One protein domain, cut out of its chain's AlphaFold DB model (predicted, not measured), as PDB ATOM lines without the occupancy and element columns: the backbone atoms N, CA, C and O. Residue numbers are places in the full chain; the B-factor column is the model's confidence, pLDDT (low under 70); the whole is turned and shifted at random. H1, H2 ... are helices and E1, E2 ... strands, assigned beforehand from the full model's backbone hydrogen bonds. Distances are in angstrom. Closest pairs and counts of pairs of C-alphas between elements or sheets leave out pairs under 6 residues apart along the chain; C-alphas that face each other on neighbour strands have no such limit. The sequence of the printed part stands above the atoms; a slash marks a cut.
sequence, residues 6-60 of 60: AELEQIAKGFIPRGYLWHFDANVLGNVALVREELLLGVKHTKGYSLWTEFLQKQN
ATOM      1  N   ALA A   6      51.579 -62.777 -18.924       90.81
ATOM      2  CA  ALA A   6      52.436 -61.754 -19.521       90.81
ATOM      3  C   ALA A   6      52.257 -60.390 -18.835       90.81
ATOM      4  O   ALA A   6      53.214 -59.625 -18.685       90.81
ATOM      5  N   GLU A   7      51.037 -60.086 -18.395       89.81
ATOM      6  CA  GLU A   7      50.722 -58.926 -17.564       89.81
ATOM      7  C   GLU A   7      51.392 -59.057 -16.183       89.81
ATOM      8  O   GLU A   7      52.036 -58.115 -15.715       89.81
ATOM      9  N   LEU A   8      51.337 -60.241 -15.563       91.31
ATOM     10  CA  LEU A   8      52.012 -60.517 -14.288       91.31
ATOM     11  C   LEU A   8      53.538 -60.389 -14.385       91.31
ATOM     12  O   LEU A   8      54.165 -59.853 -13.472       91.31
ATOM     13  N   GLU A   9      54.148 -60.831 -15.488       93.31
ATOM     14  CA  GLU A   9      55.591 -60.673 -15.713       93.31
ATOM     15  C   GLU A   9      56.001 -59.194 -15.812       93.31
ATOM     16  O   GLU A   9      57.033 -58.795 -15.267       93.31
ATOM     17  N   GLN A  10      55.191 -58.363 -16.477       91.81
ATOM     18  CA  GLN A  10      55.425 -56.917 -16.537       91.81
ATOM     19  C   GLN A  10      55.354 -56.291 -15.141       91.81
ATOM     20  O   GLN A  10      56.280 -55.572 -14.760       91.81
ATOM     21  N   ILE A  11      54.336 -56.646 -14.349       89.62
ATOM     22  CA  ILE A  11      54.178 -56.172 -12.964       89.62
ATOM     23  C   ILE A  11      55.384 -56.570 -12.110       89.62
ATOM     24  O   ILE A  11      55.936 -55.731 -11.399       89.62
ATOM     25  N   ALA A  12      55.838 -57.822 -12.206       91.50
ATOM     26  CA  ALA A  12      56.988 -58.314 -11.446       91.50
ATOM     27  C   ALA A  12      58.288 -57.551 -11.764       91.50
ATOM     28  O   ALA A  12      59.175 -57.459 -10.918       91.50
ATOM     29  N   LYS A  13      58.393 -56.974 -12.966       94.50
ATOM     30  CA  LYS A  13      59.516 -56.130 -13.403       94.50
ATOM     31  C   LYS A  13      59.311 -54.637 -13.110       94.50
ATOM     32  O   LYS A  13      60.172 -53.833 -13.456       94.50
ATOM     33  N   GLY A  14      58.192 -54.258 -12.492       90.31
ATOM     34  CA  GLY A  14      57.837 -52.864 -12.216       90.31
ATOM     35  C   GLY A  14      57.305 -52.100 -13.432       90.31
ATOM     36  O   GLY A  14      57.219 -50.873 -13.391       90.31
ATOM     37  N   PHE A  15      56.946 -52.799 -14.510       92.38
ATOM     38  CA  PHE A  15      56.299 -52.201 -15.673       92.38
ATOM     39  C   PHE A  15      54.781 -52.207 -15.522       92.38
ATOM     40  O   PHE A  15      54.189 -53.105 -14.924       92.38
ATOM     41  N   ILE A  16      54.144 -51.201 -16.115       91.00
ATOM     42  CA  ILE A  16      52.690 -51.141 -16.243       91.00
ATOM     43  C   ILE A  16      52.289 -52.075 -17.392       91.00
ATOM     44  O   ILE A  16      52.794 -51.883 -18.504       91.00
ATOM     45  N   PRO A  17      51.399 -53.058 -17.166       91.06
ATOM     46  CA  PRO A  17      50.901 -53.908 -18.234       91.06
ATOM     47  C   PRO A  17      50.258 -53.100 -19.357       91.06
ATOM     48  O   PRO A  17      49.533 -52.130 -19.117       91.06
ATOM     49  N   ARG A  18      50.493 -53.514 -20.601       88.69
ATOM     50  CA  ARG A  18      49.905 -52.858 -21.773       88.69
ATOM     51  C   ARG A  18      48.377 -52.797 -21.672       88.69
ATOM     52  O   ARG A  18      47.730 -53.811 -21.435       88.69
ATOM     53  N   GLY A  19      47.809 -51.615 -21.914       87.56
ATOM     54  CA  GLY A  19      46.362 -51.393 -21.853       87.56
ATOM     55  C   GLY A  19      45.818 -51.194 -20.438       87.56
ATOM     56  O   GLY A  19      44.605 -51.272 -20.255       87.56
ATOM     57  N   TYR A  20      46.677 -50.932 -19.447       89.56
ATOM     58  CA  TYR A  20      46.279 -50.512 -18.104       89.56
ATOM     59  C   TYR A  20      46.880 -49.158 -17.747       89.56
ATOM     60  O   TYR A  20      47.947 -48.776 -18.224       89.56
ATOM     61  N   LEU A  21      46.195 -48.452 -16.854       88.44
ATOM     62  CA  LEU A  21      46.607 -47.177 -16.288       88.44
ATOM     63  C   LEU A  21      46.394 -47.178 -14.775       88.44
ATOM     64  O   LEU A  21      45.557 -47.910 -14.240       88.44
ATOM     65  N   TRP A  22      47.148 -46.321 -14.090       87.56
ATOM     66  CA  TRP A  22      46.925 -46.045 -12.678       87.56
ATOM     67  C   TRP A  22      45.698 -45.153 -12.497       87.56
ATOM     68  O   TRP A  22      45.619 -44.058 -13.055       87.56
ATOM     69  N   HIS A  23      44.759 -45.614 -11.680       84.44
ATOM     70  CA  HIS A  23      43.626 -44.845 -11.193       84.44
ATOM     71  C   HIS A  23      43.875 -44.440  -9.740       84.44
ATOM     72  O   HIS A  23      44.172 -45.292  -8.902       84.44
ATOM     73  N   PHE A  24      43.728 -43.148  -9.453       83.56
ATOM     74  CA  PHE A  24      43.773 -42.604  -8.100       83.56
ATOM     75  C   PHE A  24      42.358 -42.393  -7.592       83.56
ATOM     76  O   PHE A  24      41.592 -41.629  -8.184       83.56
ATOM     77  N   ASP A  25      42.050 -43.031  -6.468       76.75
ATOM     78  CA  ASP A  25      40.772 -42.856  -5.813       76.75
ATOM     79  C   ASP A  25      40.841 -41.606  -4.903       76.75
ATOM     80  O   ASP A  25      41.306 -41.647  -3.769       76.75
ATOM     81  N   ALA A  26      40.389 -40.460  -5.412       72.06
ATOM     82  CA  ALA A  26      40.257 -39.209  -4.669       72.06
ATOM     83  C   ALA A  26      39.323 -39.258  -3.436       72.06
ATOM     84  O   ALA A  26      39.415 -38.365  -2.594       72.06
ATOM     85  N   ASN A  27      38.440 -40.254  -3.300       72.69
ATOM     86  CA  ASN A  27      37.576 -40.399  -2.120       72.69
ATOM     87  C   ASN A  27      38.276 -41.125  -0.968       72.69
ATOM     88  O   ASN A  27      37.886 -40.956   0.188       72.69
ATOM     89  N   VAL A  28      39.302 -41.926  -1.264       73.06
ATOM     90  CA  VAL A  28      40.089 -42.654  -0.267       73.06
ATOM     91  C   VAL A  28      41.555 -42.311  -0.467       73.06
ATOM     92  O   VAL A  28      42.236 -42.873  -1.322       73.06
ATOM     93  N   LEU A  29      42.051 -41.374   0.344       75.19
ATOM     94  CA  LEU A  29      43.419 -40.878   0.235       75.19
ATOM     95  C   LEU A  29      44.428 -42.041   0.217       75.19
ATOM     96  O   LEU A  29      44.474 -42.850   1.143       75.19
ATOM     97  N   GLY A  30      45.242 -42.109  -0.836       75.38
ATOM     98  CA  GLY A  30      46.276 -43.135  -0.994       75.38
ATOM     99  C   GLY A  30      45.804 -44.453  -1.612       75.38
ATOM    100  O   GLY A  30      46.628 -45.352  -1.771       75.38
ATOM    101  N   ASN A  31      44.532 -44.583  -1.998       82.75
ATOM    102  CA  ASN A  31      44.070 -45.752  -2.735       82.75
ATOM    103  C   ASN A  31      44.360 -45.596  -4.238       82.75
ATOM    104  O   ASN A  31      43.977 -44.613  -4.880       82.75
ATOM    105  N   VAL A  32      45.082 -46.573  -4.783       82.50
ATOM    106  CA  VAL A  32      45.556 -46.598  -6.165       82.50
ATOM    107  C   VAL A  32      45.283 -47.980  -6.738       82.50
ATOM    108  O   VAL A  32      45.631 -48.989  -6.128       82.50
ATOM    109  N   ALA A  33      44.681 -48.029  -7.922       85.38
ATOM    110  CA  ALA A  33      44.351 -49.275  -8.602       85.38
ATOM    111  C   ALA A  33      44.857 -49.272 -10.046       85.38
ATOM    112  O   ALA A  33      44.857 -48.239 -10.715       85.38
ATOM    113  N   LEU A  34      45.255 -50.442 -10.541       86.69
ATOM    114  CA  LEU A  34      45.474 -50.673 -11.967       86.69
ATOM    115  C   LEU A  34      44.130 -50.971 -12.628       86.69
ATOM    116  O   LEU A  34      43.429 -51.901 -12.234       86.69
ATOM    117  N   VAL A  35      43.774 -50.179 -13.635       84.62
ATOM    118  CA  VAL A  35      42.496 -50.273 -14.346       84.62
ATOM    119  C   VAL A  35      42.768 -50.343 -15.843       84.62
ATOM    120  O   VAL A  35      43.692 -49.690 -16.326       84.62
ATOM    121  N   ARG A  36      41.975 -51.120 -16.590       86.56
ATOM    122  CA  ARG A  36      42.075 -51.152 -18.056       86.56
ATOM    123  C   ARG A  36      41.851 -49.751 -18.635       86.56
ATOM    124  O   ARG A  36      40.913 -49.054 -18.252       86.56
ATOM    125  N   GLU A  37      42.693 -49.361 -19.580       87.12
ATOM    126  CA  GLU A  37      42.669 -48.054 -20.238       87.12
ATOM    127  C   GLU A  37      41.317 -47.782 -20.905       87.12
ATOM    128  O   GLU A  37      40.738 -46.719 -20.710       87.12
ATOM    129  N   GLU A  38      40.766 -48.771 -21.613       84.50
ATOM    130  CA  GLU A  38      39.460 -48.672 -22.283       84.50
ATOM    131  C   GLU A  38      38.320 -48.321 -21.318       84.50
ATOM    132  O   GLU A  38      37.397 -47.587 -21.670       84.50
ATOM    133  N   LEU A  39      38.408 -48.809 -20.082       80.12
ATOM    134  CA  LEU A  39      37.426 -48.557 -19.046       80.12
ATOM    135  C   LEU A  39      37.642 -47.176 -18.429       80.12
ATOM    136  O   LEU A  39      36.696 -46.403 -18.313       80.12
ATOM    137  N   LEU A  40      38.885 -46.859 -18.061       79.25
ATOM    138  CA  LEU A  40      39.219 -45.572 -17.455       79.25
ATOM    139  C   LEU A  40      38.889 -44.407 -18.401       79.25
ATOM    140  O   LEU A  40      38.300 -43.420 -17.974       79.25
ATOM    141  N   LEU A  41      39.222 -44.543 -19.687       80.00
ATOM    142  CA  LEU A  41      38.967 -43.527 -20.710       80.00
ATOM    143  C   LEU A  41      37.530 -43.567 -21.251       80.00
ATOM    144  O   LEU A  41      37.019 -42.550 -21.724       80.00
ATOM    145  N   GLY A  42      36.866 -44.724 -21.192       76.12
ATOM    146  CA  GLY A  42      35.480 -44.896 -21.630       76.12
ATOM    147  C   GLY A  42      34.459 -44.234 -20.701       76.12
ATOM    148  O   GLY A  42      33.350 -43.894 -21.127       76.12
ATOM    149  N   VAL A  43      34.825 -43.991 -19.441       70.81
ATOM    150  CA  VAL A  43      33.996 -43.235 -18.501       70.81
ATOM    151  C   VAL A  43      34.195 -41.745 -18.764       70.81
ATOM    152  O   VAL A  43      35.243 -41.171 -18.475       70.81
ATOM    153  N   LYS A  44      33.164 -41.073 -19.298       64.50
ATOM    154  CA  LYS A  44      33.191 -39.610 -19.427       64.50
ATOM    155  C   LYS A  44      33.485 -39.000 -18.055       64.50
ATOM    156  O   LYS A  44      32.677 -39.125 -17.134       64.50
ATOM    157  N   HIS A  45      34.579 -38.245 -17.961       63.59
ATOM    158  CA  HIS A  45      34.977 -37.448 -16.790       63.59
ATOM    159  C   HIS A  45      33.989 -36.300 -16.463       63.59
ATOM    160  O   HIS A  45      34.354 -35.305 -15.849       63.59
ATOM    161  N   THR A  46      32.726 -36.398 -16.883       52.44
ATOM    162  CA  THR A  46      31.708 -35.357 -16.726       52.44
ATOM    163  C   THR A  46      30.753 -35.601 -15.560       52.44
ATOM    164  O   THR A  46      29.980 -34.699 -15.250       52.44
ATOM    165  N   LYS A  47      30.777 -36.774 -14.900       47.12
ATOM    166  CA  LYS A  47      29.849 -37.086 -13.786       47.12
ATOM    167  C   LYS A  47      30.417 -37.899 -12.610       47.12
ATOM    168  O   LYS A  47      29.637 -38.420 -11.823       47.12
ATOM    169  N   GLY A  48      31.739 -37.942 -12.436       57.72
ATOM    170  CA  GLY A  48      32.369 -38.392 -11.186       57.72
ATOM    171  C   GLY A  48      32.022 -39.814 -10.707       57.72
ATOM    172  O   GLY A  48      31.407 -40.619 -11.403       57.72
ATOM    173  N   TYR A  49      32.471 -40.101  -9.487       58.41
ATOM    174  CA  TYR A  49      32.521 -41.407  -8.817       58.41
ATOM    175  C   TYR A  49      31.311 -42.327  -8.918       58.41
ATOM    176  O   TYR A  49      31.484 -43.540  -8.870       58.41
ATOM    177  N   SER A  50      30.096 -41.801  -9.029       63.03
ATOM    178  CA  SER A  50      28.889 -42.628  -8.972       63.03
ATOM    179  C   SER A  50      28.837 -43.650 -10.112       63.03
ATOM    180  O   SER A  50      28.504 -44.807  -9.878       63.03
ATOM    181  N   LEU A  51      29.272 -43.268 -11.320       64.31
ATOM    182  CA  LEU A  51      29.355 -44.188 -12.461       64.31
ATOM    183  C   LEU A  51      30.461 -45.239 -12.290       64.31
ATOM    184  O   LEU A  51      30.312 -46.365 -12.755       64.31
ATOM    185  N   TRP A  52      31.554 -44.882 -11.610       65.88
ATOM    186  CA  TRP A  52      32.638 -45.809 -11.280       65.88
ATOM    187  C   TRP A  52      32.179 -46.859 -10.263       65.88
ATOM    188  O   TRP A  52      32.358 -48.054 -10.483       65.88
ATOM    189  N   THR A  53      31.502 -46.427  -9.197       67.06
ATOM    190  CA  THR A  53      30.911 -47.327  -8.198       67.06
ATOM    191  C   THR A  53      29.878 -48.263  -8.829       67.06
ATOM    192  O   THR A  53      29.909 -49.465  -8.575       67.06
ATOM    193  N   GLU A  54      28.998 -47.746  -9.692       70.12
ATOM    194  CA  GLU A  54      28.025 -48.564 -10.430       70.12
ATOM    195  C   GLU A  54      28.695 -49.570 -11.374       70.12
ATOM    196  O   GLU A  54      28.234 -50.708 -11.486       70.12
ATOM    197  N   PHE A  55      29.776 -49.177 -12.054       71.12
ATOM    198  CA  PHE A  55      30.547 -50.087 -12.894       71.12
ATOM    199  C   PHE A  55      31.135 -51.235 -12.064       71.12
ATOM    200  O   PHE A  55      30.907 -52.395 -12.399       71.12
ATOM    201  N   LEU A  56      31.826 -50.928 -10.958       70.25
ATOM    202  CA  LEU A  56      32.424 -51.937 -10.076       70.25
ATOM    203  C   LEU A  56      31.374 -52.903  -9.508       70.25
ATOM    204  O   LEU A  56      31.604 -54.108  -9.479       70.25
ATOM    205  N   GLN A  57      30.204 -52.397  -9.111       71.38
ATOM    206  CA  GLN A  57      29.106 -53.229  -8.607       71.38
ATOM    207  C   GLN A  57      28.541 -54.189  -9.661       71.38
ATOM    208  O   GLN A  57      28.079 -55.263  -9.298       71.38
ATOM    209  N   LYS A  58      28.576 -53.825 -10.949       74.38
ATOM    210  CA  LYS A  58      28.086 -54.667 -12.055       74.38
ATOM    211  C   LYS A  58      29.098 -55.707 -12.550       74.38
ATOM    212  O   LYS A  58      28.724 -56.540 -13.370       74.38
ATOM    213  N   GLN A  59      30.365 -55.618 -12.143       61.44
ATOM    214  CA  GLN A  59      31.411 -56.583 -12.520       61.44
ATOM    215  C   GLN A  59      31.563 -57.743 -11.518       61.44
ATOM    216  O   GLN A  59      32.246 -58.717 -11.839       61.44
ATOM    217  N   ASN A  60      30.962 -57.627 -10.329       50.72
ATOM    218  CA  ASN A  60      30.841 -58.711  -9.346       50.72
ATOM    219  C   ASN A  60      29.636 -59.601  -9.654       50.72
ATOM    220  O   ASN A  60      29.724 -60.805  -9.330       50.72
TER     221      ASN A  60
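What this domain is: This is residues 6 to 60 of the 60 residues of an uncharacterized protein of Helicobacter pylori GAMchJs117Ai (UniProt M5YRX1). What shape does the model show? A single two-stranded hairpin, E1 and E2, stands in the middle, with helix H1 off towards one end of the longest axis and helix H3 off towards the other, and the short helix H2 following directly on E2, near the start of E1. What are its parts and its class? The printed part has 55 residues, with three named helices and two named strands in the order H1, E1, E2, H2, H3; the sheet, E1 - E2, is antiparallel, and the class is mixed, helices and strands. How closely is it gathered? It is only just loose, close to compact, with a radius of gyration of the C-alphas of 12.6 A and spans of 35 by 23 by 22 A.

How they stand to each other: How do the strands pair? E1, residues 20 to 25, and E2, residues 31 to 36, are antiparallel neighbours and form a hairpin, with 148 degrees between their directions. The C-alphas of Trp 22 and Leu 34 face each other at 4.9 A; N 23 and O 33, at 2.8 A, and N 35 and O 21, at 2.9 A, are within hydrogen-bond range. Where does the next helix lie? H2, residues 37 to 42, has 4 pairs of C-alphas within 8 A of E1, the closest being those of Tyr 20 and Glu 37, 4.9 A apart. Which parts stay apart? H1, residues 6 to 12, is apart from E2 and H2, and H3, residues 49 to 59, is apart from H1, E1, E2 and H2. How are the helices' backbones formed? In H1, H2 and H3 every O i to N i+4 pair is within hydrogen-bond range.

Where its parts are: Where do the strands run? E1 begins at C-alpha 20 (46.279, -50.512, -18.104) and spans 15.5 A, and E2 spans 16.4 A from residue 31 to residue 36. Where are the helices? H1 begins at C-alpha 6 (52.436, -61.754, -19.521) and spans 9.9 A, and H2 spans 8.0 A. H3, the longest helix, spans 15.7 A and ends at C-alpha 59 (31.411, -56.583, -12.520).

The domain as a whole: How far does it reach? The two C-alphas farthest apart, those of Lys 13 and Lys 47, are 35.3 A apart. Is it continuous? The printed part has no cut; the links E1 to E2 and E2 to H2 are tight, H1 to E1 and H2 to H3 are short, and no link is long. Where is confidence low? The mean pLDDT of the printed part is 78.0, and residues 44 to 53 and 59 to 60 are under 70.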